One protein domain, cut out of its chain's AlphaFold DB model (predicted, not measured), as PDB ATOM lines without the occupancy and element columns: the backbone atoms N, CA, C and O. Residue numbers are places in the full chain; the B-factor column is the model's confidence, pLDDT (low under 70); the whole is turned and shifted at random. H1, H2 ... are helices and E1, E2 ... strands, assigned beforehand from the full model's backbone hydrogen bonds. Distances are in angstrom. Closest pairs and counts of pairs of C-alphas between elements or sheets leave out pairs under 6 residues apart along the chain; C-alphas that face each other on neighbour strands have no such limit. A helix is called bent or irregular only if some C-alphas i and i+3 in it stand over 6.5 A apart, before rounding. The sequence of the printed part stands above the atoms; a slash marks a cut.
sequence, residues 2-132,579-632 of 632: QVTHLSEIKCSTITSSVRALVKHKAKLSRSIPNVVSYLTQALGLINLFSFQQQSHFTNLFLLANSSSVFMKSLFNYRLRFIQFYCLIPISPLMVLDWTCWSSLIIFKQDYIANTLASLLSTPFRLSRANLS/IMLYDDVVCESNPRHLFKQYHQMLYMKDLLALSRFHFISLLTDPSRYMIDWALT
ATOM      1  N   GLN A   2     -40.102 -30.418   8.431       55.78
ATOM      2  CA  GLN A   2     -40.962 -30.562   9.608       55.78
ATOM      3  C   GLN A   2     -40.250 -29.823  10.743       55.78
ATOM      4  O   GLN A   2     -39.141 -30.193  11.096       55.78
ATOM      5  N   VAL A   3     -40.802 -28.699  11.196       68.25
ATOM      6  CA  VAL A   3     -40.174 -27.834  12.218       68.25
ATOM      7  C   VAL A   3     -40.705 -28.172  13.619       68.25
ATOM      8  O   VAL A   3     -40.144 -27.775  14.636       68.25
ATOM      9  N   THR A   4     -41.794 -28.939  13.672       80.38
ATOM     10  CA  THR A   4     -42.489 -29.304  14.901       80.38
ATOM     11  C   THR A   4     -41.869 -30.543  15.529       80.38
ATOM     12  O   THR A   4     -41.888 -31.617  14.929       80.38
ATOM     13  N   HIS A   5     -41.415 -30.405  16.771       85.12
ATOM     14  CA  HIS A   5     -40.972 -31.530  17.587       85.12
ATOM     15  C   HIS A   5     -42.168 -32.351  18.077       85.12
ATOM     16  O   HIS A   5     -43.049 -31.850  18.784       85.12
ATOM     17  N   LEU A   6     -42.201 -33.631  17.716       88.69
ATOM     18  CA  LEU A   6     -43.109 -34.617  18.297       88.69
ATOM     19  C   LEU A   6     -42.389 -35.397  19.398       88.69
ATOM     20  O   LEU A   6     -41.224 -35.764  19.245       88.69
ATOM     21  N   SER A   7     -43.096 -35.670  20.499       89.12
ATOM     22  CA  SER A   7     -42.591 -36.566  21.539       89.12
ATOM     23  C   SER A   7     -42.569 -38.011  21.045       89.12
ATOM     24  O   SER A   7     -43.371 -38.397  20.190       89.12
ATOM     25  N   GLU A   8     -41.705 -38.832  21.635       90.19
ATOM     26  CA  GLU A   8     -41.581 -40.247  21.284       90.19
ATOM     27  C   GLU A   8     -42.919 -40.997  21.376       90.19
ATOM     28  O   GLU A   8     -43.282 -41.739  20.463       90.19
ATOM     29  N   ILE A   9     -43.718 -40.720  22.413       91.50
ATOM     30  CA  ILE A   9     -45.061 -41.296  22.585       91.50
ATOM     31  C   ILE A   9     -45.962 -40.942  21.396       91.50
ATOM     32  O   ILE A   9     -46.593 -41.825  20.821       91.50
ATOM     33  N   LYS A  10     -45.993 -39.668  20.976       92.06
ATOM     34  CA  LYS A  10     -46.799 -39.236  19.822       92.06
ATOM     35  C   LYS A  10     -46.330 -39.920  18.540       92.06
ATOM     36  O   LYS A  10     -47.162 -40.432  17.794       92.06
ATOM     37  N   CYS A  11     -45.018 -39.987  18.309       91.25
ATOM     38  CA  CYS A  11     -44.437 -40.695  17.165       91.25
ATOM     39  C   CYS A  11     -44.801 -42.186  17.166       91.25
ATOM     40  O   CYS A  11     -45.149 -42.749  16.125       91.25
ATOM     41  N   SER A  12     -44.764 -42.823  18.336       89.75
ATOM     42  CA  SER A  12     -45.129 -44.226  18.505       89.75
ATOM     43  C   SER A  12     -46.616 -44.462  18.243       89.75
ATOM     44  O   SER A  12     -46.962 -45.426  17.562       89.75
ATOM     45  N   THR A  13     -47.497 -43.573  18.703       93.38
ATOM     46  CA  THR A  13     -48.937 -43.650  18.418       93.38
ATOM     47  C   THR A  13     -49.211 -43.501  16.923       93.38
ATOM     48  O   THR A  13     -49.913 -44.336  16.354       93.38
ATOM     49  N   ILE A  14     -48.600 -42.510  16.265       92.44
ATOM     50  CA  ILE A  14     -48.766 -42.254  14.822       92.44
ATOM     51  C   ILE A  14     -48.323 -43.462  13.988       92.44
ATOM     52  O   ILE A  14     -49.005 -43.856  13.046       92.44
ATOM     53  N   THR A  15     -47.195 -44.081  14.341       92.19
ATOM     54  CA  THR A  15     -46.625 -45.210  13.585       92.19
ATOM     55  C   THR A  15     -47.166 -46.580  14.005       92.19
ATOM     56  O   THR A  15     -46.793 -47.597  13.418       92.19
ATOM     57  N   SER A  16     -48.057 -46.645  15.000       91.00
ATOM     58  CA  SER A  16     -48.541 -47.906  15.581       91.00
ATOM     59  C   SER A  16     -49.240 -48.818  14.566       91.00
ATOM     60  O   SER A  16     -48.913 -50.005  14.495       91.00
ATOM     61  N   SER A  17     -50.138 -48.268  13.744       91.56
ATOM     62  CA  SER A  17     -50.875 -49.000  12.707       91.56
ATOM     63  C   SER A  17     -49.944 -49.550  11.626       91.56
ATOM     64  O   SER A  17     -50.061 -50.712  11.237       91.56
ATOM     65  N   VAL A  18     -48.955 -48.754  11.208       90.12
ATOM     66  CA  VAL A  18     -47.931 -49.155  10.236       90.12
ATOM     67  C   VAL A  18     -47.095 -50.312  10.783       90.12
ATOM     68  O   VAL A  18     -46.927 -51.320  10.100       90.12
ATOM     69  N   ARG A  19     -46.631 -50.231  12.038       90.69
ATOM     70  CA  ARG A  19     -45.876 -51.328  12.674       90.69
ATOM     71  C   ARG A  19     -46.690 -52.612  12.751       90.69
ATOM     72  O   ARG A  19     -46.159 -53.682  12.460       90.69
ATOM     73  N   ALA A  20     -47.963 -52.519  13.133       90.06
ATOM     74  CA  ALA A  20     -48.849 -53.676  13.206       90.06
ATOM     75  C   ALA A  20     -49.048 -54.326  11.827       90.06
ATOM     76  O   ALA A  20     -48.941 -55.548  11.703       90.06
ATOM     77  N   LEU A  21     -49.262 -53.513  10.787       91.25
ATOM     78  CA  LEU A  21     -49.401 -53.976   9.407       91.25
ATOM     79  C   LEU A  21     -48.127 -54.669   8.905       91.25
ATOM     80  O   LEU A  21     -48.211 -55.760   8.342       91.25
ATOM     81  N   VAL A  22     -46.957 -54.068   9.136       89.75
ATOM     82  CA  VAL A  22     -45.663 -54.628   8.717       89.75
ATOM     83  C   VAL A  22     -45.397 -55.959   9.414       89.75
ATOM     84  O   VAL A  22     -45.087 -56.934   8.736       89.75
ATOM     85  N   LYS A  23     -45.602 -56.047  10.736       90.50
ATOM     86  CA  LYS A  23     -45.459 -57.315  11.476       90.50
ATOM     87  C   LYS A  23     -46.381 -58.400  10.920       90.50
ATOM     88  O   LYS A  23     -45.934 -59.518  10.689       90.50
ATOM     89  N   HIS A  24     -47.640 -58.057  10.646       91.06
ATOM     90  CA  HIS A  24     -48.602 -58.992  10.068       91.06
ATOM     91  C   HIS A  24     -48.171 -59.479   8.675       91.06
ATOM     92  O   HIS A  24     -48.186 -60.677   8.403       91.06
ATOM     93  N   LYS A  25     -47.753 -58.567   7.787       91.50
ATOM     94  CA  LYS A  25     -47.301 -58.914   6.429       91.50
ATOM     95  C   LYS A  25     -45.996 -59.714   6.424       91.50
ATOM     96  O   LYS A  25     -45.854 -60.605   5.596       91.50
ATOM     97  N   ALA A  26     -45.108 -59.463   7.382       88.06
ATOM     98  CA  ALA A  26     -43.881 -60.229   7.591       88.06
ATOM     99  C   ALA A  26     -44.106 -61.576   8.312       88.06
ATOM    100  O   ALA A  26     -43.137 -62.257   8.630       88.06
ATOM    101  N   LYS A  27     -45.365 -61.966   8.591       91.06
ATOM    102  CA  LYS A  27     -45.734 -63.183   9.345       91.06
ATOM    103  C   LYS A  27     -45.071 -63.273  10.728       91.06
ATOM    104  O   LYS A  27     -44.827 -64.358  11.249       91.06
ATOM    105  N   LEU A  28     -44.796 -62.124  11.338       87.50
ATOM    106  CA  LEU A  28     -44.204 -62.022  12.663       87.50
ATOM    107  C   LEU A  28     -45.282 -62.011  13.749       87.50
ATOM    108  O   LEU A  28     -46.366 -61.448  13.569       87.50
ATOM    109  N   SER A  29     -44.965 -62.576  14.917       85.56
ATOM    110  CA  SER A  29     -45.864 -62.506  16.073       85.56
ATOM    111  C   SER A  29     -46.119 -61.053  16.490       85.56
ATOM    112  O   SER A  29     -45.218 -60.209  16.502       85.56
ATOM    113  N   ARG A  30     -47.351 -60.773  16.934       81.31
ATOM    114  CA  ARG A  30     -47.716 -59.482  17.539       81.31
ATOM    115  C   ARG A  30     -46.864 -59.160  18.771       81.31
ATOM    116  O   ARG A  30     -46.606 -57.986  19.022       81.31
ATOM    117  N   SER A  31     -46.399 -60.185  19.493       83.12
ATOM    118  CA  SER A  31     -45.570 -60.055  20.697       83.12
ATOM    119  C   SER A  31     -44.092 -59.766  20.421       83.12
ATOM    120  O   SER A  31     -43.330 -59.581  21.370       83.12
ATOM    121  N   ILE A  32     -43.657 -59.716  19.152       85.50
ATOM    122  CA  ILE A  32     -42.270 -59.361  18.837       85.50
ATOM    123  C   ILE A  32     -41.986 -57.932  19.323       85.50
ATOM    124  O   ILE A  32     -42.752 -57.020  18.986       85.50
ATOM    125  N   PRO A  33     -40.892 -57.712  20.076       86.56
ATOM    126  CA  PRO A  33     -40.481 -56.384  20.514       86.56
ATOM    127  C   PRO A  33     -40.381 -55.398  19.346       86.56
ATOM    128  O   PRO A  33     -39.838 -55.723  18.291       86.56
ATOM    129  N   ASN A  34     -40.887 -54.174  19.525       87.19
ATOM    130  CA  ASN A  34     -40.860 -53.155  18.465       87.19
ATOM    131  C   ASN A  34     -39.436 -52.824  18.005       87.19
ATOM    132  O   ASN A  34     -39.242 -52.516  16.836       87.19
ATOM    133  N   VAL A  35     -38.451 -52.948  18.899       86.25
ATOM    134  CA  VAL A  35     -37.042 -52.676  18.606       86.25
ATOM    135  C   VAL A  35     -36.486 -53.541  17.468       86.25
ATOM    136  O   VAL A  35     -35.774 -53.040  16.602       86.25
ATOM    137  N   VAL A  36     -36.929 -54.801  17.368       86.56
ATOM    138  CA  VAL A  36     -36.561 -55.715  16.271       86.56
ATOM    139  C   VAL A  36     -37.043 -55.180  14.925       86.56
ATOM    140  O   VAL A  36     -36.409 -55.394  13.899       86.56
ATOM    141  N   SER A  37     -38.162 -54.450  14.905       87.50
ATOM    142  CA  SER A  37     -38.656 -53.854  13.666       87.50
ATOM    143  C   SER A  37     -37.746 -52.738  13.150       87.50
ATOM    144  O   SER A  37     -37.745 -52.494  11.952       87.50
ATOM    145  N   TYR A  38     -36.976 -52.076  14.017       89.62
ATOM    146  CA  TYR A  38     -36.165 -50.908  13.662       89.62
ATOM    147  C   TYR A  38     -34.703 -51.225  13.336       89.62
ATOM    148  O   TYR A  38     -34.037 -50.436  12.660       89.62
ATOM    149  N   LEU A  39     -34.200 -52.365  13.812       88.25
ATOM    150  CA  LEU A  39     -32.835 -52.809  13.549       88.25
ATOM    151  C   LEU A  39     -32.614 -53.049  12.056       88.25
ATOM    152  O   LEU A  39     -33.392 -53.757  11.411       88.25
ATOM    153  N   THR A  40     -31.528 -52.495  11.517       86.62
ATOM    154  CA  THR A  40     -31.139 -52.670  10.108       86.62
ATOM    155  C   THR A  40     -30.864 -54.123   9.742       86.62
ATOM    156  O   THR A  40     -31.114 -54.518   8.613       86.62
ATOM    157  N   GLN A  41     -30.401 -54.924  10.703       85.25
ATOM    158  CA  GLN A  41     -30.119 -56.352  10.559       85.25
ATOM    159  C   GLN A  41     -31.393 -57.216  10.563       85.25
ATOM    160  O   GLN A  41     -31.319 -58.414  10.314       85.25
ATOM    161  N   ALA A  42     -32.551 -56.627  10.875       84.75
ATOM    162  CA  ALA A  42     -33.835 -57.313  10.926       84.75
ATOM    163  C   ALA A  42     -34.789 -56.756   9.855       84.75
ATOM    164  O   ALA A  42     -34.658 -57.091   8.684       84.75
ATOM    165  N   LEU A  43     -35.761 -55.916  10.237       84.75
ATOM    166  CA  LEU A  43     -36.733 -55.347   9.290       84.75
ATOM    167  C   LEU A  43     -36.344 -53.961   8.758       84.75
ATOM    168  O   LEU A  43     -36.889 -53.536   7.742       84.75
ATOM    169  N   GLY A  44     -35.465 -53.231   9.451       86.06
ATOM    170  CA  GLY A  44     -35.010 -51.903   9.032       86.06
ATOM    171  C   GLY A  44     -36.113 -50.843   8.912       86.06
ATOM    172  O   GLY A  44     -35.966 -49.890   8.144       86.06
ATOM    173  N   LEU A  45     -37.227 -50.982   9.639       90.25
ATOM    174  CA  LEU A  45     -38.306 -49.996   9.637       90.25
ATOM    175  C   LEU A  45     -37.796 -48.665  10.202       90.25
ATOM    176  O   LEU A  45     -37.115 -48.614  11.225       90.25
ATOM    177  N   ILE A  46     -38.188 -47.555   9.581       88.94
ATOM    178  CA  ILE A  46     -37.841 -46.226  10.082       88.94
ATOM    179  C   ILE A  46     -38.669 -45.931  11.339       88.94
ATOM    180  O   ILE A  46     -39.896 -45.835  11.287       88.94
ATOM    181  N   ASN A  47     -37.999 -45.740  12.474       91.06
ATOM    182  CA  ASN A  47     -38.624 -45.140  13.646       91.06
ATOM    183  C   ASN A  47     -38.737 -43.622  13.430       91.06
ATOM    184  O   ASN A  47     -37.743 -42.925  13.213       91.06
ATOM    185  N   LEU A  48     -39.970 -43.111  13.478       91.56
ATOM    186  CA  LEU A  48     -40.274 -41.705  13.222       91.56
ATOM    187  C   LEU A  48     -39.570 -40.763  14.208       91.56
ATOM    188  O   LEU A  48     -39.111 -39.702  13.795       91.56
ATOM    189  N   PHE A  49     -39.446 -41.150  15.482       91.69
ATOM    190  CA  PHE A  49     -38.786 -40.321  16.491       91.69
ATOM    191  C   PHE A  49     -37.283 -40.195  16.219       91.69
ATOM    192  O   PHE A  49     -36.775 -39.079  16.119       91.69
ATOM    193  N   SER A  50     -36.589 -41.312  15.971       91.06
ATOM    194  CA  SER A  50     -35.161 -41.265  15.625       91.06
ATOM    195  C   SER A  50     -34.901 -40.537  14.314       91.06
ATOM    196  O   SER A  50     -33.917 -39.817  14.179       91.06
ATOM    197  N   PHE A  51     -35.786 -40.706  13.327       91.00
ATOM    198  CA  PHE A  51     -35.664 -40.018  12.044       91.00
ATOM    199  C   PHE A  51     -35.853 -38.503  12.196       91.00
ATOM    200  O   PHE A  51     -35.131 -37.719  11.577       91.00
ATOM    201  N   GLN A  52     -36.793 -38.087  13.051       91.69
ATOM    202  CA  GLN A  52     -36.989 -36.690  13.419       91.69
ATOM    203  C   GLN A  52     -35.727 -36.117  14.080       91.69
ATOM    204  O   GLN A  52     -35.234 -35.089  13.621       91.69
ATOM    205  N   GLN A  53     -35.170 -36.792  15.093       90.88
ATOM    206  CA  GLN A  53     -33.937 -36.365  15.766       90.88
ATOM    207  C   GLN A  53     -32.755 -36.276  14.797       90.88
ATOM    208  O   GLN A  53     -32.130 -35.225  14.694       90.88
ATOM    209  N   GLN A  54     -32.522 -37.320  13.995       90.69
ATOM    210  CA  GLN A  54     -31.493 -37.335  12.952       90.69
ATOM    211  C   GLN A  54     -31.617 -36.119  12.021       90.69
ATOM    212  O   GLN A  54     -30.629 -35.442  11.739       90.69
ATOM    213  N   SER A  55     -32.830 -35.827  11.543       89.94
ATOM    214  CA  SER A  55     -33.094 -34.677  10.674       89.94
ATOM    215  C   SER A  55     -32.858 -33.353  11.399       89.94
ATOM    216  O   SER A  55     -32.221 -32.454  10.851       89.94
ATOM    217  N   HIS A  56     -33.353 -33.204  12.628       91.56
ATOM    218  CA  HIS A  56     -33.249 -31.952  13.368       91.56
ATOM    219  C   HIS A  56     -31.818 -31.634  13.789       91.56
ATOM    220  O   HIS A  56     -31.376 -30.513  13.557       91.56
ATOM    221  N   PHE A  57     -31.082 -32.601  14.332       91.75
ATOM    222  CA  PHE A  57     -29.703 -32.394  14.768       91.75
ATOM    223  C   PHE A  57     -28.775 -32.102  13.587       91.75
ATOM    224  O   PHE A  57     -27.989 -31.159  13.641       91.75
ATOM    225  N   THR A  58     -28.940 -32.824  12.471       89.44
ATOM    226  CA  THR A  58     -28.183 -32.535  11.241       89.44
ATOM    227  C   THR A  58     -28.485 -31.124  10.735       89.44
ATOM    228  O   THR A  58     -27.572 -30.375  10.409       89.44
ATOM    229  N   ASN A  59     -29.761 -30.727  10.669       89.12
ATOM    230  CA  ASN A  59     -30.117 -29.388  10.195       89.12
ATOM    231  C   ASN A  59     -29.624 -28.286  11.139       89.12
ATOM    232  O   ASN A  59     -29.235 -27.233  10.651       89.12
ATOM    233  N   LEU A  60     -29.619 -28.514  12.455       90.81
ATOM    234  CA  LEU A  60     -29.063 -27.571  13.424       90.81
ATOM    235  C   LEU A  60     -27.573 -27.319  13.153       90.81
ATOM    236  O   LEU A  60     -27.174 -26.164  13.041       90.81
ATOM    237  N   PHE A  61     -26.790 -28.383  12.974       88.38
ATOM    238  CA  PHE A  61     -25.367 -28.285  12.638       88.38
ATOM    239  C   PHE A  61     -25.137 -27.557  11.304       88.38
ATOM    240  O   PHE A  61     -24.342 -26.626  11.225       88.38
ATOM    241  N   LEU A  62     -25.913 -27.899  10.269       86.12
ATOM    242  CA  LEU A  62     -25.832 -27.239   8.960       86.12
ATOM    243  C   LEU A  62     -26.252 -25.759   8.990       86.12
ATOM    244  O   LEU A  62     -25.769 -24.972   8.179       86.12
ATOM    245  N   LEU A  63     -27.188 -25.380   9.866       87.06
ATOM    246  CA  LEU A  63     -27.596 -23.984  10.052       87.06
ATOM    247  C   LEU A  63     -26.504 -23.179  10.758       87.06
ATOM    248  O   LEU A  63     -26.268 -22.034  10.375       87.06
ATOM    249  N   ALA A  64     -25.851 -23.781  11.752       85.38
ATOM    250  CA  ALA A  64     -24.753 -23.174  12.492       85.38
ATOM    251  C   ALA A  64     -23.539 -22.913  11.582       85.38
ATOM    252  O   ALA A  64     -23.012 -21.804  11.560       85.38
ATOM    253  N   ASN A  65     -23.176 -23.895  10.753       81.94
ATOM    254  CA  ASN A  65     -22.033 -23.835   9.836       81.94
ATOM    255  C   ASN A  65     -22.449 -23.627   8.372       81.94
ATOM    256  O   ASN A  65     -21.932 -24.262   7.449       81.94
ATOM    257  N   SER A  66     -23.429 -22.755   8.136       80.62
ATOM    258  CA  SER A  66     -23.849 -22.436   6.770       80.62
ATOM    259  C   SER A  66     -22.750 -21.673   6.026       80.62
ATOM    260  O   SER A  66     -22.156 -20.757   6.575       80.62
ATOM    261  N   SER A  67     -22.535 -21.971   4.746       73.94
ATOM    262  CA  SER A  67     -21.615 -21.207   3.889       73.94
ATOM    263  C   SER A  67     -22.051 -19.751   3.672       73.94
ATOM    264  O   SER A  67     -21.236 -18.885   3.364       73.94
ATOM    265  N   SER A  68     -23.336 -19.442   3.867       80.75
ATOM    266  CA  SER A  68     -23.847 -18.078   3.764       80.75
ATOM    267  C   SER A  68     -23.600 -17.295   5.055       80.75
ATOM    268  O   SER A  68     -24.167 -17.610   6.103       80.75
ATOM    269  N   VAL A  69     -22.847 -16.193   4.954       80.44
ATOM    270  CA  VAL A  69     -22.624 -15.234   6.055       80.44
ATOM    271  C   VAL A  69     -23.945 -14.737   6.653       80.44
ATOM    272  O   VAL A  69     -24.068 -14.602   7.872       80.44
ATOM    273  N   PHE A  70     -24.966 -14.522   5.814       83.81
ATOM    274  CA  PHE A  70     -26.304 -14.138   6.266       83.81
ATOM    275  C   PHE A  70     -26.938 -15.220   7.146       83.81
ATOM    276  O   PHE A  70     -27.463 -14.910   8.212       83.81
ATOM    277  N   MET A  71     -26.858 -16.489   6.736       84.25
ATOM    278  CA  MET A  71     -27.417 -17.599   7.511       84.25
ATOM    279  C   MET A  71     -26.679 -17.804   8.836       84.25
ATOM    280  O   MET A  71     -27.342 -17.968   9.860       84.25
ATOM    281  N   LYS A  72     -25.341 -17.708   8.849       83.56
ATOM    282  CA  LYS A  72     -24.548 -17.734  10.093       83.56
ATOM    283  C   LYS A  72     -24.948 -16.599  11.040       83.56
ATOM    284  O   LYS A  72     -25.230 -16.819  12.217       83.56
ATOM    285  N   SER A  73     -25.061 -15.381  10.509       84.25
ATOM    286  CA  SER A  73     -25.482 -14.201  11.276       84.25
ATOM    287  C   SER A  73     -26.903 -14.353  11.823       84.25
ATOM    288  O   SER A  73     -27.167 -14.014  12.977       84.25
ATOM    289  N   LEU A  74     -27.817 -14.914  11.026       89.19
ATOM    290  CA  LEU A  74     -29.184 -15.208  11.443       89.19
ATOM    291  C   LEU A  74     -29.214 -16.257  12.558       89.19
ATOM    292  O   LEU A  74     -29.957 -16.084  13.521       89.19
ATOM    293  N   PHE A  75     -28.407 -17.315  12.466       89.88
ATOM    294  CA  PHE A  75     -28.287 -18.321  13.520       89.88
ATOM    295  C   PHE A  75     -27.812 -17.693  14.839       89.88
ATOM    296  O   PHE A  75     -28.487 -17.835  15.862       89.88
ATOM    297  N   ASN A  76     -26.744 -16.890  14.801       88.56
ATOM    298  CA  ASN A  76     -26.236 -16.151  15.963       88.56
ATOM    299  C   ASN A  76     -27.288 -15.195  16.547       88.56
ATOM    300  O   ASN A  76     -27.487 -15.133  17.763       88.56
ATOM    301  N   TYR A  77     -28.022 -14.482  15.689       88.94
ATOM    302  CA  TYR A  77     -29.128 -13.625  16.111       88.94
ATOM    303  C   TYR A  77     -30.249 -14.425  16.785       88.94
ATOM    304  O   TYR A  77     -30.784 -13.994  17.805       88.94
ATOM    305  N   ARG A  78     -30.599 -15.605  16.261       90.81
ATOM    306  CA  ARG A  78     -31.602 -16.487  16.875       90.81
ATOM    307  C   ARG A  78     -31.146 -17.004  18.238       90.81
ATOM    308  O   ARG A  78     -31.971 -17.040  19.147       90.81
ATOM    309  N   LEU A  79     -29.864 -17.328  18.415       90.50
ATOM    310  CA  LEU A  79     -29.315 -17.672  19.731       90.50
ATOM    311  C   LEU A  79     -29.458 -16.499  20.712       90.50
ATOM    312  O   LEU A  79     -30.021 -16.681  21.791       90.50
ATOM    313  N   ARG A  80     -29.085 -15.276  20.311       89.19
ATOM    314  CA  ARG A  80     -29.290 -14.062  21.131       89.19
ATOM    315  C   ARG A  80     -30.758 -13.791  21.441       89.19
ATOM    316  O   ARG A  80     -31.107 -13.388  22.550       89.19
ATOM    317  N   PHE A  81     -31.640 -14.039  20.479       89.25
ATOM    318  CA  PHE A  81     -33.079 -13.926  20.674       89.25
ATOM    319  C   PHE A  81     -33.567 -14.908  21.746       89.25
ATOM    320  O   PHE A  81     -34.310 -14.506  22.642       89.25
ATOM    321  N   ILE A  82     -33.108 -16.164  21.714       89.94
ATOM    322  CA  ILE A  82     -33.413 -17.168  22.743       89.94
ATOM    323  C   ILE A  82     -32.884 -16.714  24.108       89.94
ATOM    324  O   ILE A  82     -33.644 -16.758  25.076       89.94
ATOM    325  N   GLN A  83     -31.647 -16.208  24.189       89.38
ATOM    326  CA  GLN A  83     -31.073 -15.677  25.433       89.38
ATOM    327  C   GLN A  83     -31.932 -14.569  26.028       89.38
ATOM    328  O   GLN A  83     -32.329 -14.646  27.190       89.38
ATOM    329  N   PHE A  84     -32.286 -13.570  25.220       87.06
ATOM    330  CA  PHE A  84     -33.096 -12.444  25.668       87.06
ATOM    331  C   PHE A  84     -34.501 -12.880  26.096       87.06
ATOM    332  O   PHE A  84     -35.000 -12.461  27.141       87.06
ATOM    333  N   TYR A  85     -35.160 -13.739  25.313       87.50
ATOM    334  CA  TYR A  85     -36.519 -14.180  25.621       87.50
ATOM    335  C   TYR A  85     -36.586 -15.120  26.822       87.50
ATOM    336  O   TYR A  85     -37.560 -15.042  27.570       87.50
ATOM    337  N   CYS A  86     -35.584 -15.979  27.012       86.69
ATOM    338  CA  CYS A  86     -35.527 -16.948  28.104       86.69
ATOM    339  C   CYS A  86     -34.777 -16.428  29.343       86.69
ATOM    340  O   CYS A  86     -34.839 -17.078  30.382       86.69
ATOM    341  N   LEU A  87     -34.133 -15.257  29.273       86.81
ATOM    342  CA  LEU A  87     -33.224 -14.733  30.304       86.81
ATOM    343  C   LEU A  87     -32.081 -15.700  30.626       86.81
ATOM    344  O   LEU A  87     -31.764 -15.942  31.789       86.81
ATOM    345  N   ILE A  88     -31.484 -16.267  29.578       87.00
ATOM    346  CA  ILE A  88     -30.304 -17.120  29.699       87.00
ATOM    347  C   ILE A  88     -29.077 -16.207  29.579       87.00
ATOM    348  O   ILE A  88     -28.912 -15.576  28.534       87.00
ATOM    349  N   PRO A  89     -28.247 -16.098  30.627       83.44
ATOM    350  CA  PRO A  89     -27.078 -15.225  30.609       83.44
ATOM    351  C   PRO A  89     -25.889 -15.802  29.833       83.44
ATOM    352  O   PRO A  89     -25.071 -15.048  29.327       83.44
ATOM    353  N   ILE A  90     -25.789 -17.126  29.741       85.44
ATOM    354  CA  ILE A  90     -24.744 -17.837  28.993       85.44
ATOM    355  C   ILE A  90     -25.207 -18.148  27.569       85.44
ATOM    356  O   ILE A  90     -26.396 -18.019  27.257       85.44
ATOM    357  N   SER A  91     -24.295 -18.583  26.697       85.69
ATOM    358  CA  SER A  91     -24.675 -19.096  25.376       85.69
ATOM    359  C   SER A  91     -25.735 -20.205  25.512       85.69
ATOM    360  O   SER A  91     -25.552 -21.107  26.334       85.69
ATOM    361  N   PRO A  92     -26.826 -20.210  24.713       88.06
ATOM    362  CA  PRO A  92     -27.819 -21.288  24.741       88.06
ATOM    363  C   PRO A  92     -27.214 -22.673  24.483       88.06
ATOM    364  O   PRO A  92     -27.780 -23.676  24.898       88.06
ATOM    365  N   LEU A  93     -26.061 -22.722  23.813       87.81
ATOM    366  CA  LEU A  93     -25.304 -23.944  23.550       87.81
ATOM    367  C   LEU A  93     -24.687 -24.554  24.819       87.81
ATOM    368  O   LEU A  93     -24.470 -25.757  24.875       87.81
ATOM    369  N   MET A  94     -24.441 -23.736  25.845       85.44
ATOM    370  CA  MET A  94     -23.840 -24.152  27.119       85.44
ATOM    371  C   MET A  94     -24.880 -24.483  28.197       85.44
ATOM    372  O   MET A  94     -24.530 -24.814  29.328       85.44
ATOM    373  N   VAL A  95     -26.173 -24.367  27.886       86.25
ATOM    374  CA  VAL A  95     -27.242 -24.694  28.835       86.25
ATOM    375  C   VAL A  95     -27.288 -26.204  29.023       86.25
ATOM    376  O   VAL A  95     -27.652 -26.922  28.101       86.25
ATOM    377  N   LEU A  96     -26.958 -26.680  30.224       84.25
ATOM    378  CA  LEU A  96     -26.941 -28.114  30.543       84.25
ATOM    379  C   LEU A  96     -28.332 -28.690  30.841       84.25
ATOM    380  O   LEU A  96     -28.560 -29.878  30.647       84.25
ATOM    381  N   ASP A  97     -29.263 -27.853  31.300       85.00
ATOM    382  CA  ASP A  97     -30.623 -28.273  31.628       85.00
ATOM    383  C   ASP A  97     -31.655 -27.239  31.161       85.00
ATOM    384  O   ASP A  97     -31.631 -26.079  31.571       85.00
ATOM    385  N   TRP A  98     -32.594 -27.679  30.318       88.12
ATOM    386  CA  TRP A  98     -33.687 -26.861  29.789       88.12
ATOM    387  C   TRP A  98     -35.014 -27.021  30.542       88.12
ATOM    388  O   TRP A  98     -36.016 -26.401  30.160       88.12
ATOM    389  N   THR A  99     -35.065 -27.817  31.616       85.81
ATOM    390  CA  THR A  99     -36.290 -28.070  32.397       85.81
ATOM    391  C   THR A  99     -36.976 -26.773  32.827       85.81
ATOM    392  O   THR A  99     -38.209 -26.676  32.735       85.81
ATOM    393  N   CYS A 100     -36.200 -25.738  33.172       82.69
ATOM    394  CA  CYS A 100     -36.707 -24.428  33.571       82.69
ATOM    395  C   CYS A 100     -37.615 -23.770  32.512       82.69
ATOM    396  O   CYS A 100     -38.614 -23.130  32.860       82.69
ATOM    397  N   TRP A 101     -37.312 -23.966  31.225       86.81
ATOM    398  CA  TRP A 101     -37.986 -23.312  30.096       86.81
ATOM    399  C   TRP A 101     -38.896 -24.246  29.294       86.81
ATOM    400  O   TRP A 101     -39.736 -23.760  28.537       86.81
ATOM    401  N   SER A 102     -38.811 -25.560  29.515       83.81
ATOM    402  CA  SER A 102     -39.567 -26.605  28.801       83.81
ATOM    403  C   SER A 102     -41.085 -26.364  28.712       83.81
ATOM    404  O   SER A 102     -41.739 -26.716  27.727       83.81
ATOM    405  N   SER A 103     -41.680 -25.730  29.730       84.19
ATOM    406  CA  SER A 103     -43.117 -25.442  29.763       84.19
ATOM    407  C   SER A 103     -43.517 -24.163  29.017       84.19
ATOM    408  O   SER A 103     -44.710 -23.954  28.797       84.19
ATOM    409  N   LEU A 104     -42.568 -23.296  28.653       84.44
ATOM    410  CA  LEU A 104     -42.849 -22.005  28.027       84.44
ATOM    411  C   LEU A 104     -43.281 -22.185  26.568       84.44
ATOM    412  O   LEU A 104     -42.674 -22.936  25.811       84.44
ATOM    413  N   ILE A 105     -44.307 -21.442  26.148       83.56
ATOM    414  CA  ILE A 105     -44.807 -21.476  24.762       83.56
ATOM    415  C   ILE A 105     -43.712 -21.044  23.779       83.56
ATOM    416  O   ILE A 105     -43.538 -21.678  22.744       83.56
ATOM    417  N   ILE A 106     -42.945 -20.011  24.140       81.50
ATOM    418  CA  ILE A 106     -41.835 -19.486  23.332       81.50
ATOM    419  C   ILE A 106     -40.792 -20.578  23.089       81.50
ATOM    420  O   ILE A 106     -40.346 -20.754  21.963       81.50
ATOM    421  N   PHE A 107     -40.467 -21.353  24.126       85.25
ATOM    422  CA  PHE A 107     -39.563 -22.487  24.005       85.25
ATOM    423  C   PHE A 107     -40.161 -23.570  23.097       85.25
ATOM    424  O   PHE A 107     -39.529 -23.957  22.129       85.25
ATOM    425  N   LYS A 108     -41.414 -23.992  23.322       83.38
ATOM    426  CA  LYS A 108     -42.089 -25.041  22.525       83.38
ATOM    427  C   LYS A 108     -42.271 -24.705  21.041       83.38
ATOM    428  O   LYS A 108     -42.421 -25.615  20.233       83.38
ATOM    429  N   GLN A 109     -42.309 -23.424  20.686       84.94
ATOM    430  CA  GLN A 109     -42.436 -22.968  19.299       84.94
ATOM    431  C   GLN A 109     -41.081 -22.702  18.635       84.94
ATOM    432  O   GLN A 109     -41.006 -22.666  17.407       84.94
ATOM    433  N   ASP A 110     -40.013 -22.521  19.417       89.06
ATOM    434  CA  ASP A 110     -38.687 -22.273  18.873       89.06
ATOM    435  C   ASP A 110     -38.000 -23.584  18.471       89.06
ATOM    436  O   ASP A 110     -37.732 -24.471  19.285       89.06
ATOM    437  N   TYR A 111     -37.719 -23.708  17.178       90.62
ATOM    438  CA  TYR A 111     -37.072 -24.882  16.610       90.62
ATOM    439  C   TYR A 111     -35.666 -25.119  17.169       90.62
ATOM    440  O   TYR A 111     -35.325 -26.259  17.482       90.62
ATOM    441  N   ILE A 112     -34.853 -24.067  17.302       91.62
ATOM    442  CA  ILE A 112     -33.456 -24.179  17.730       91.62
ATOM    443  C   ILE A 112     -33.419 -24.566  19.206       91.62
ATOM    444  O   ILE A 112     -32.748 -25.533  19.553       91.62
ATOM    445  N   ALA A 113     -34.206 -23.898  20.054       90.56
ATOM    446  CA  ALA A 113     -34.247 -24.193  21.486       90.56
ATOM    447  C   ALA A 113     -34.719 -25.630  21.780       90.56
ATOM    448  O   ALA A 113     -34.069 -26.340  22.545       90.56
ATOM    449  N   ASN A 114     -35.796 -26.104  21.132       90.56
ATOM    450  CA  ASN A 114     -36.236 -27.499  21.302       90.56
ATOM    451  C   ASN A 114     -35.209 -28.500  20.772       90.56
ATOM    452  O   ASN A 114     -35.041 -29.567  21.355       90.56
ATOM    453  N   THR A 115     -34.534 -28.175  19.667       92.19
ATOM    454  CA  THR A 115     -33.521 -29.068  19.096       92.19
ATOM    455  C   THR A 115     -32.299 -29.159  20.002       92.19
ATOM    456  O   THR A 115     -31.838 -30.267  20.238       92.19
ATOM    457  N   LEU A 116     -31.834 -28.042  20.574       91.94
ATOM    458  CA  LEU A 116     -30.756 -28.024  21.568       91.94
ATOM    459  C   LEU A 116     -31.133 -28.809  22.829       91.94
ATOM    460  O   LEU A 116     -30.362 -29.643  23.289       91.94
ATOM    461  N   ALA A 117     -32.348 -28.620  23.345       91.44
ATOM    462  CA  ALA A 117     -32.816 -29.378  24.501       91.44
ATOM    463  C   ALA A 117     -32.949 -30.881  24.220       91.44
ATOM    464  O   ALA A 117     -32.608 -31.697  25.070       91.44
ATOM    465  N   SER A 118     -33.425 -31.260  23.029       90.88
ATOM    466  CA  SER A 118     -33.465 -32.666  22.622       90.88
ATOM    467  C   SER A 118     -32.074 -33.232  22.335       90.88
ATOM    468  O   SER A 118     -31.913 -34.443  22.415       90.88
ATOM    469  N   LEU A 119     -31.093 -32.406  21.971       91.56
ATOM    470  CA  LEU A 119     -29.715 -32.848  21.769       91.56
ATOM    471  C   LEU A 119     -29.085 -33.240  23.113       91.56
ATOM    472  O   LEU A 119     -28.434 -34.270  23.195       91.56
ATOM    473  N   LEU A 120     -29.390 -32.509  24.188       89.12
ATOM    474  CA  LEU A 120     -28.894 -32.797  25.542       89.12
ATOM    475  C   LEU A 120     -29.450 -34.082  26.168       89.12
ATOM    476  O   LEU A 120     -28.900 -34.562  27.153       89.12
ATOM    477  N   SER A 121     -30.515 -34.673  25.609       87.12
ATOM    478  CA  SER A 121     -30.930 -36.032  25.992       87.12
ATOM    479  C   SER A 121     -30.052 -37.123  25.366       87.12
ATOM    480  O   SER A 121     -30.348 -38.308  25.503       87.12
ATOM    481  N   THR A 122     -29.024 -36.737  24.613       88.88
ATOM    482  CA  THR A 122     -28.044 -37.613  23.968       88.88
ATOM    483  C   THR A 122     -26.635 -37.191  24.417       88.88
ATOM    484  O   THR A 122     -26.475 -36.065  24.883       88.88
ATOM    485  N   PRO A 123     -25.608 -38.044  24.268       88.75
ATOM    486  CA  PRO A 123     -24.211 -37.678  24.561       88.75
ATOM    487  C   PRO A 123     -23.645 -36.607  23.612       88.75
ATOM    488  O   PRO A 123     -22.512 -36.159  23.774       88.75
ATOM    489  N   PHE A 124     -24.419 -36.187  22.606       90.81
ATOM    490  CA  PHE A 124     -23.987 -35.178  21.656       90.81
ATOM    491  C   PHE A 124     -24.157 -33.761  22.203       90.81
ATOM    492  O   PHE A 124     -25.153 -33.437  22.853       90.81
ATOM    493  N   ARG A 125     -23.222 -32.875  21.856       89.44
ATOM    494  CA  ARG A 125     -23.294 -31.438  22.141       89.44
ATOM    495  C   ARG A 125     -22.885 -30.631  20.917       89.44
ATOM    496  O   ARG A 125     -22.101 -31.087  20.095       89.44
ATOM    497  N   LEU A 126     -23.445 -29.433  20.789       89.44
ATOM    498  CA  LEU A 126     -22.996 -28.442  19.814       89.44
ATOM    499  C   LEU A 126     -22.283 -27.343  20.596       89.44
ATOM    500  O   LEU A 126     -22.921 -26.682  21.413       89.44
ATOM    501  N   SER A 127     -20.992 -27.153  20.360       85.19
ATOM    502  CA  SER A 127     -20.182 -26.133  21.027       85.19
ATOM    503  C   SER A 127     -19.607 -25.152  20.011       85.19
ATOM    504  O   SER A 127     -19.581 -25.408  18.808       85.19
ATOM    505  N   ARG A 128     -19.198 -23.980  20.497       82.94
ATOM    506  CA  ARG A 128     -18.417 -23.027  19.706       82.94
ATOM    507  C   ARG A 128     -16.961 -23.500  19.678       82.94
ATOM    508  O   ARG A 128     -16.464 -23.943  20.709       82.94
ATOM    509  N   ALA A 129     -16.293 -23.385  18.532       74.75
ATOM    510  CA  ALA A 129     -14.863 -23.672  18.429       74.75
ATOM    511  C   ALA A 129     -14.024 -22.614  19.174       74.75
ATOM    512  O   ALA A 129     -14.337 -21.422  19.113       74.75
ATOM    513  N   ASN A 130     -12.945 -23.033  19.844       66.06
ATOM    514  CA  ASN A 130     -12.146 -22.165  20.722       66.06
ATOM    515  C   ASN A 130     -11.536 -20.946  20.005       66.06
ATOM    516  O   ASN A 130     -11.589 -19.850  20.556       66.06
ATOM    517  N   LEU A 131     -11.031 -21.093  18.770       63.34
ATOM    518  CA  LEU A 131     -10.473 -19.970  17.987       63.34
ATOM    519  C   LEU A 131     -11.488 -19.333  17.012       63.34
ATOM    520  O   LEU A 131     -11.105 -18.535  16.161       63.34
ATOM    521  N   SER A 132     -12.790 -19.638  17.128       66.00
ATOM    522  CA  SER A 132     -13.807 -19.002  16.272       66.00
ATOM    523  C   SER A 132     -13.882 -17.491  16.524       66.00
ATOM    524  O   SER A 132     -13.967 -17.041  17.669       66.00
ATOM    525  N   ILE A 579     -18.762 -26.746  16.436       83.94
ATOM    526  CA  ILE A 579     -18.345 -28.149  16.346       83.94
ATOM    527  C   ILE A 579     -19.345 -29.051  17.065       83.94
ATOM    528  O   ILE A 579     -20.028 -28.639  18.009       83.94
ATOM    529  N   MET A 580     -19.456 -30.288  16.592       86.50
ATOM    530  CA  MET A 580     -20.273 -31.312  17.231       86.50
ATOM    531  C   MET A 580     -19.378 -32.220  18.065       86.50
ATOM    532  O   MET A 580     -18.411 -32.764  17.547       86.50
ATOM    533  N   LEU A 581     -19.723 -32.389  19.337       86.00
ATOM    534  CA  LEU A 581     -19.018 -33.243  20.285       86.00
ATOM    535  C   LEU A 581     -19.870 -34.468  20.624       86.00
ATOM    536  O   LEU A 581     -21.096 -34.361  20.664       86.00
ATOM    537  N   TYR A 582     -19.230 -35.596  20.907       85.31
ATOM    538  CA  TYR A 582     -19.792 -36.810  21.492       85.31
ATOM    539  C   TYR A 582     -18.940 -37.170  22.710       85.31
ATOM    540  O   TYR A 582     -17.772 -37.499  22.539       85.31
ATOM    541  N   ASP A 583     -19.501 -37.055  23.919       82.19
ATOM    542  CA  ASP A 583     -18.763 -37.259  25.181       82.19
ATOM    543  C   ASP A 583     -17.402 -36.522  25.200       82.19
ATOM    544  O   ASP A 583     -16.361 -37.096  25.498       82.19
ATOM    545  N   ASP A 584     -17.437 -35.237  24.827       77.38
ATOM    546  CA  ASP A 584     -16.299 -34.303  24.728       77.38
ATOM    547  C   ASP A 584     -15.281 -34.574  23.596       77.38
ATOM    548  O   ASP A 584     -14.381 -33.764  23.381       77.38
ATOM    549  N   VAL A 585     -15.493 -35.610  22.779       78.81
ATOM    550  CA  VAL A 585     -14.702 -35.897  21.569       78.81
ATOM    551  C   VAL A 585     -15.340 -35.258  20.335       78.81
ATOM    552  O   VAL A 585     -16.557 -35.323  20.157       78.81
ATOM    553  N   VAL A 586     -14.547 -34.660  19.441       79.62
ATOM    554  CA  VAL A 586     -15.067 -34.061  18.200       79.62
ATOM    555  C   VAL A 586     -15.553 -35.135  17.223       79.62
ATOM    556  O   VAL A 586     -14.849 -36.082  16.887       79.62
ATOM    557  N   CYS A 587     -16.774 -34.962  16.722       80.00
ATOM    558  CA  CYS A 587     -17.351 -35.795  15.681       80.00
ATOM    559  C   CYS A 587     -16.820 -35.407  14.288       80.00
ATOM    560  O   CYS A 587     -17.296 -34.439  13.697       80.00
ATOM    561  N   GLU A 588     -15.944 -36.223  13.700       75.75
ATOM    562  CA  GLU A 588     -15.388 -35.981  12.350       75.75
ATOM    563  C   GLU A 588     -16.135 -36.709  11.213       75.75
ATOM    564  O   GLU A 588     -15.759 -36.677  10.037       75.75
ATOM    565  N   SER A 589     -17.226 -37.398  11.551       76.88
ATOM    566  CA  SER A 589     -18.039 -38.160  10.602       76.88
ATOM    567  C   SER A 589     -19.328 -37.430  10.233       76.88
ATOM    568  O   SER A 589     -19.833 -36.597  10.983       76.88
ATOM    569  N   ASN A 590     -19.911 -37.785   9.084       81.69
ATOM    570  CA  ASN A 590     -21.182 -37.224   8.631       81.69
ATOM    571  C   ASN A 590     -22.244 -37.263   9.755       81.69
ATOM    572  O   ASN A 590     -22.695 -38.363  10.108       81.69
ATOM    573  N   PRO A 591     -22.739 -36.103  10.240       82.56
ATOM    574  CA  PRO A 591     -23.656 -36.048  11.380       82.56
ATOM    575  C   PRO A 591     -24.902 -36.909  11.170       82.56
ATOM    576  O   PRO A 591     -25.356 -37.627  12.058       82.56
ATOM    577  N   ARG A 592     -25.446 -36.921   9.948       84.19
ATOM    578  CA  ARG A 592     -26.640 -37.705   9.623       84.19
ATOM    579  C   ARG A 592     -26.385 -39.205   9.734       84.19
ATOM    580  O   ARG A 592     -27.289 -39.936  10.149       84.19
ATOM    581  N   HIS A 593     -25.216 -39.669   9.302       84.62
ATOM    582  CA  HIS A 593     -24.835 -41.075   9.401       84.62
ATOM    583  C   HIS A 593     -24.560 -41.457  10.855       84.62
ATOM    584  O   HIS A 593     -25.107 -42.452  11.329       84.62
ATOM    585  N   LEU A 594     -23.833 -40.602  11.571       87.50
ATOM    586  CA  LEU A 594     -23.513 -40.766  12.981       87.50
ATOM    587  C   LEU A 594     -24.772 -40.904  13.843       87.50
ATOM    588  O   LEU A 594     -24.936 -41.894  14.551       87.50
ATOM    589  N   PHE A 595     -25.741 -39.993  13.700       89.44
ATOM    590  CA  PHE A 595     -27.013 -40.104  14.416       89.44
ATOM    591  C   PHE A 595     -27.789 -41.370  14.041       89.44
ATOM    592  O   PHE A 595     -28.461 -41.950  14.891       89.44
ATOM    593  N   LYS A 596     -27.716 -41.829  12.784       89.44
ATOM    594  CA  LYS A 596     -28.355 -43.090  12.376       89.44
ATOM    595  C   LYS A 596     -27.705 -44.282  13.081       89.44
ATOM    596  O   LYS A 596     -28.432 -45.133  13.590       89.44
ATOM    597  N   GLN A 597     -26.374 -44.336  13.113       88.62
ATOM    598  CA  GLN A 597     -25.617 -45.386  13.798       88.62
ATOM    599  C   GLN A 597     -25.888 -45.374  15.302       88.62
ATOM    600  O   GLN A 597     -26.222 -46.417  15.853       88.62
ATOM    601  N   TYR A 598     -25.865 -44.200  15.934       90.69
ATOM    602  CA  TYR A 598     -26.201 -44.031  17.347       90.69
ATOM    603  C   TYR A 598     -27.567 -44.643  17.690       90.69
ATOM    604  O   TYR A 598     -27.676 -45.454  18.605       90.69
ATOM    605  N   HIS A 599     -28.609 -44.351  16.903       90.62
ATOM    606  CA  HIS A 599     -29.928 -44.947  17.131       90.62
ATOM    607  C   HIS A 599     -29.958 -46.459  16.884       90.62
ATOM    608  O   HIS A 599     -30.654 -47.168  17.601       90.62
ATOM    609  N   GLN A 600     -29.210 -46.974  15.901       91.25
ATOM    610  CA  GLN A 600     -29.082 -48.425  15.709       91.25
ATOM    611  C   GLN A 600     -28.414 -49.097  16.916       91.25
ATOM    612  O   GLN A 600     -28.851 -50.171  17.323       91.25
ATOM    613  N   MET A 601     -27.421 -48.448  17.529       89.19
ATOM    614  CA  MET A 601     -26.797 -48.935  18.762       89.19
ATOM    615  C   MET A 601     -27.759 -48.877  19.950       89.19
ATOM    616  O   MET A 601     -27.827 -49.838  20.711       89.19
ATOM    617  N   LEU A 602     -28.569 -47.819  20.076       89.81
ATOM    618  CA  LEU A 602     -29.635 -47.765  21.083       89.81
ATOM    619  C   LEU A 602     -30.652 -48.896  20.897       89.81
ATOM    620  O   LEU A 602     -30.993 -49.568  21.861       89.81
ATOM    621  N   TYR A 603     -31.074 -49.178  19.662       90.88
ATOM    622  CA  TYR A 603     -31.961 -50.311  19.390       90.88
ATOM    623  C   TYR A 603     -31.316 -51.652  19.736       90.88
ATOM    624  O   TYR A 603     -31.982 -52.542  20.259       90.88
ATOM    625  N   MET A 604     -30.018 -51.814  19.481       88.88
ATOM    626  CA  MET A 604     -29.314 -53.028  19.884       88.88
ATOM    627  C   MET A 604     -29.240 -53.144  21.412       88.88
ATOM    628  O   MET A 604     -29.548 -54.198  21.963       88.88
ATOM    629  N   LYS A 605     -28.918 -52.049  22.107       88.19
ATOM    630  CA  LYS A 605     -28.914 -51.974  23.572       88.19
ATOM    631  C   LYS A 605     -30.282 -52.335  24.156       88.19
ATOM    632  O   LYS A 605     -30.359 -53.183  25.039       88.19
ATOM    633  N   ASP A 606     -31.354 -51.746  23.635       88.62
ATOM    634  CA  ASP A 606     -32.729 -52.005  24.072       88.62
ATOM    635  C   ASP A 606     -33.153 -53.456  23.809       88.62
ATOM    636  O   ASP A 606     -33.890 -54.043  24.602       88.62
ATOM    637  N   LEU A 607     -32.681 -54.058  22.708       88.25
ATOM    638  CA  LEU A 607     -32.892 -55.476  22.427       88.25
ATOM    639  C   LEU A 607     -32.196 -56.346  23.479       88.25
ATOM    640  O   LEU A 607     -32.847 -57.209  24.062       88.25
ATOM    641  N   LEU A 608     -30.908 -56.107  23.738       84.69
ATOM    642  CA  LEU A 608     -30.110 -56.864  24.709       84.69
ATOM    643  C   LEU A 608     -30.607 -56.682  26.152       84.69
ATOM    644  O   LEU A 608     -30.463 -57.588  26.969       84.69
ATOM    645  N   ALA A 609     -31.247 -55.550  26.457       85.62
ATOM    646  CA  ALA A 609     -31.850 -55.272  27.759       85.62
ATOM    647  C   ALA A 609     -33.162 -56.039  28.024       85.62
ATOM    648  O   ALA A 609     -33.657 -56.038  29.154       85.62
ATOM    649  N   LEU A 610     -33.758 -56.698  27.023       85.50
ATOM    650  CA  LEU A 610     -34.949 -57.518  27.250       85.50
ATOM    651  C   LEU A 610     -34.609 -58.699  28.168       85.50
ATOM    652  O   LEU A 610     -33.613 -59.385  27.962       85.50
ATOM    653  N   SER A 611     -35.506 -59.020  29.105       82.50
ATOM    654  CA  SER A 611     -35.323 -60.116  30.077       82.50
ATOM    655  C   SER A 611     -34.894 -61.447  29.446       82.50
ATOM    656  O   SER A 611     -34.086 -62.177  30.010       82.50
ATOM    657  N   ARG A 612     -35.375 -61.736  28.232       80.25
ATOM    658  CA  ARG A 612     -35.025 -62.942  27.465       80.25
ATOM    659  C   ARG A 612     -33.559 -63.035  27.037       80.25
ATOM    660  O   ARG A 612     -33.140 -64.123  26.683       80.25
ATOM    661  N   PHE A 613     -32.815 -61.931  27.024       77.88
ATOM    662  CA  PHE A 613     -31.389 -61.882  26.687       77.88
ATOM    663  C   PHE A 613     -30.502 -61.681  27.922       77.88
ATOM    664  O   PHE A 613     -29.283 -61.671  27.799       77.88
ATOM    665  N   HIS A 614     -31.085 -61.603  29.125       72.69
ATOM    666  CA  HIS A 614     -30.331 -61.430  30.368       72.69
ATOM    667  C   HIS A 614     -29.321 -62.566  30.608       72.69
ATOM    668  O   HIS A 614     -28.247 -62.335  31.159       72.69
ATOM    669  N   PHE A 615     -29.613 -63.773  30.105       73.19
ATOM    670  CA  PHE A 615     -28.700 -64.915  30.171       73.19
ATOM    671  C   PHE A 615     -27.384 -64.697  29.407       73.19
ATOM    672  O   PHE A 615     -26.393 -65.324  29.750       73.19
ATOM    673  N   ILE A 616     -27.335 -63.802  28.411       68.50
ATOM    674  CA  ILE A 616     -26.092 -63.505  27.682       68.50
ATOM    675  C   ILE A 616     -25.053 -62.913  28.639       68.50
ATOM    676  O   ILE A 616     -23.897 -63.314  28.587       68.50
ATOM    677  N   SER A 617     -25.475 -62.052  29.574       62.94
ATOM    678  CA  SER A 617     -24.580 -61.517  30.611       62.94
ATOM    679  C   SER A 617     -24.007 -62.608  31.525       62.94
ATOM    680  O   SER A 617     -22.873 -62.492  31.981       62.94
ATOM    681  N   LEU A 618     -24.767 -63.691  31.739       62.16
ATOM    682  CA  LEU A 618     -24.334 -64.867  32.501       62.16
ATOM    683  C   LEU A 618     -23.340 -65.737  31.716       62.16
ATOM    684  O   LEU A 618     -22.570 -66.467  32.327       62.16
ATOM    685  N   LEU A 619     -23.348 -65.673  30.380       64.19
ATOM    686  CA  LEU A 619     -22.418 -66.411  29.516       64.19
ATOM    687  C   LEU A 619     -21.099 -65.662  29.271       64.19
ATOM    688  O   LEU A 619     -20.116 -66.286  28.885       64.19
ATOM    689  N   THR A 620     -21.070 -64.341  29.465       64.62
ATOM    690  CA  THR A 620     -19.887 -63.499  29.212       64.62
ATOM    691  C   THR A 620     -18.949 -63.337  30.412       64.62
ATOM    692  O   THR A 620     -17.789 -63.002  30.205       64.62
ATOM    693  N   ASP A 621     -19.416 -63.572  31.644       59.53
ATOM    694  CA  ASP A 621     -18.607 -63.455  32.868       59.53
ATOM    695  C   ASP A 621     -18.695 -64.740  33.723       59.53
ATOM    696  O   ASP A 621     -19.596 -64.874  34.559       59.53
ATOM    697  N   PRO A 622     -17.775 -65.707  33.530       55.91
ATOM    698  CA  PRO A 622     -17.776 -66.974  34.262       55.91
ATOM    699  C   PRO A 622     -17.402 -66.829  35.748       55.91
ATOM    700  O   PRO A 622     -17.628 -67.763  36.518       55.91
ATOM    701  N   SER A 623     -16.882 -65.671  36.188       59.28
ATOM    702  CA  SER A 623     -16.515 -65.438  37.596       59.28
ATOM    703  C   SER A 623     -17.726 -65.441  38.536       59.28
ATOM    704  O   SER A 623     -17.609 -65.783  39.711       59.28
ATOM    705  N   ARG A 624     -18.924 -65.155  38.007       52.91
ATOM    706  CA  ARG A 624     -20.196 -65.229  38.741       52.91
ATOM    707  C   ARG A 624     -20.755 -66.652  38.868       52.91
ATOM    708  O   ARG A 624     -21.809 -66.821  39.476       52.91
ATOM    709  N   TYR A 625     -20.082 -67.648  38.283       54.22
ATOM    710  CA  TYR A 625     -20.544 -69.037  38.172       54.22
ATOM    711  C   TYR A 625     -19.640 -70.059  38.875       54.22
ATOM    712  O   TYR A 625     -19.835 -71.264  38.706       54.22
ATOM    713  N   MET A 626     -18.673 -69.627  39.691       46.59
ATOM    714  CA  MET A 626     -18.050 -70.562  40.625       46.59
ATOM    715  C   MET A 626     -19.050 -70.888  41.733       46.59
ATOM    716  O   MET A 626     -19.151 -70.190  42.737       46.59
ATOM    717  N   ILE A 627     -19.814 -71.960  41.518       57.44
ATOM    718  CA  ILE A 627     -20.449 -72.693  42.607       57.44
ATOM    719  C   ILE A 627     -19.300 -73.167  43.496       57.44
ATOM    720  O   ILE A 627     -18.479 -73.983  43.072       57.44
ATOM    721  N   ASP A 628     -19.215 -72.614  44.702       51.12
ATOM    722  CA  ASP A 628     -18.341 -73.143  45.737       51.12
ATOM    723  C   ASP A 628     -18.945 -74.462  46.228       51.12
ATOM    724  O   ASP A 628     -19.761 -74.503  47.150       51.12
ATOM    725  N   TRP A 629     -18.580 -75.550  45.548       61.50
ATOM    726  CA  TRP A 629     -18.995 -76.910  45.889       61.50
ATOM    727  C   TRP A 629     -18.533 -77.345  47.291       61.50
ATOM    728  O   TRP A 629     -18.906 -78.427  47.727       61.50
ATOM    729  N   ALA A 630     -17.732 -76.542  48.007       54.44
ATOM    730  CA  ALA A 630     -17.392 -76.796  49.405       54.44
ATOM    731  C   ALA A 630     -18.484 -76.341  50.398       54.44
ATOM    732  O   ALA A 630     -18.407 -76.690  51.576       54.44
ATOM    733  N   LEU A 631     -19.496 -75.581  49.950       52.19
ATOM    734  CA  LEU A 631     -20.598 -75.061  50.780       52.19
ATOM    735  C   LEU A 631     -21.991 -75.626  50.425       52.19
ATOM    736  O   LEU A 631     -22.994 -75.158  50.970       52.19
ATOM    737  N   THR A 632     -22.064 -76.643  49.563       44.09
ATOM    738  CA  THR A 632     -23.269 -77.453  49.286       44.09
ATOM    739  C   THR A 632     -23.005 -78.905  49.616       44.09
ATOM    740  O   THR A 632     -23.866 -79.524  50.279       44.09
TER     741      THR A 632
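What this domain is: This is residues 2 to 132 and 579 to 632 of the 632 residues of the protein "RNase H type-1 domain-containing protein" of Rhizophagus irregularis (strain DAOM 197198w) (UniProt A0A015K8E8). What is the main picture? H3 and H7 run opposite ways and partly side by side as a spine; H4 crosses one end of H3, H6 crosses its middle, and the small ribbon E1 and E2 is beside it. Kinked H1 packs on the other end of H3, H2 packs on H7, and beyond H7 a tail, residues 618 to 632, sticks out. What is it made of? The printed part has 185 residues with nine named helices and two named strands, in the order H1 H2 H3 H4 H5 H6 E1 E2 H7 H8 H9; the class is mostly helix and the sheet, E1 - E2, is antiparallel. The whole is loose, with a radius of gyration of the C-alphas of 21.3 A and spans of 71 by 48 by 32 A.

Where its parts are: Which elements come before the cut? H1, residues 8 to 25, begins at C-alpha 8 (-41.581, -40.247, 21.284) and is 24.5 A long; it is irregular, with C-alphas 14 and 17 7.4 A apart, and has a kink of 51 degrees near residue 15. H2 is residues 34 to 38, H3 48 to 64 with 24.2 A, and H4 69 to 86 with 25.6 A. H5 is residues 105 to 109, H6 111 to 119 with 12.0 A, and E1 124 to 128 with 13.5 A. Which come after it? E2 is residues 579 to 582, and H7, residues 591 to 608, is 25.5 A long. H8, residues 611 to 620, is 15.8 A long and irregular, with C-alphas 612 and 615 7.2 A apart; H9, residues 622 to 625, ends at C-alpha 625 (-20.544, -69.037, 38.172).

How they stand to each other: What touches H3, the hub? H1, with residues 8 to 15 alone, touches it at a steep tilt of 51 degrees, closest at the C-alphas of Glu 8 and Phe 49, 5.5 A. H6 touches it at a steep tilt of 65 degrees, closest at C-alphas 56 and 115, 6.4 A; H4 does at 67 degrees, only just steep, closest at C-alphas 64 and 72, 5.9 A. H7 touches it at a shallow tilt of 30 degrees, opposite ways, closest at C-alphas 54 and 595, 5.5 A. Where are the smaller parts? H2 touches H7, closest at C-alphas 35 and 603, 5.7 A, while H5 and H6 only just touch, only at the corner, with 3 pairs of C-alphas within 8 A. E1 and E2 are antiparallel, with N 125 and O 581 2.9 A apart, within hydrogen-bond range. What do the helix backbones show? Every O i to N i+4 pair is within hydrogen-bond range in H3, H4, H5, H6 and H7, against 12 of 14 in H1; H9 is too short for such a pair. H2 has 0 of 1 but 2 of 2 O i to N i+3 pairs, and H8 2 of 6 but 5 of 7.

The domain as a whole: How far does it reach? The two C-alphas farthest apart, those of Phe 70 and Thr 632, are 76.6 A apart. Where are the cut and the long link? Residues 133 to 578 are not printed, and C-alphas 132 and 579 are 10.2 A apart across the cut; the link from H4 to H5 is long, with 18 residues. Where is confidence low? The pLDDT is under 70 in residues 2 to 3, 130 to 132 and 616 to 632.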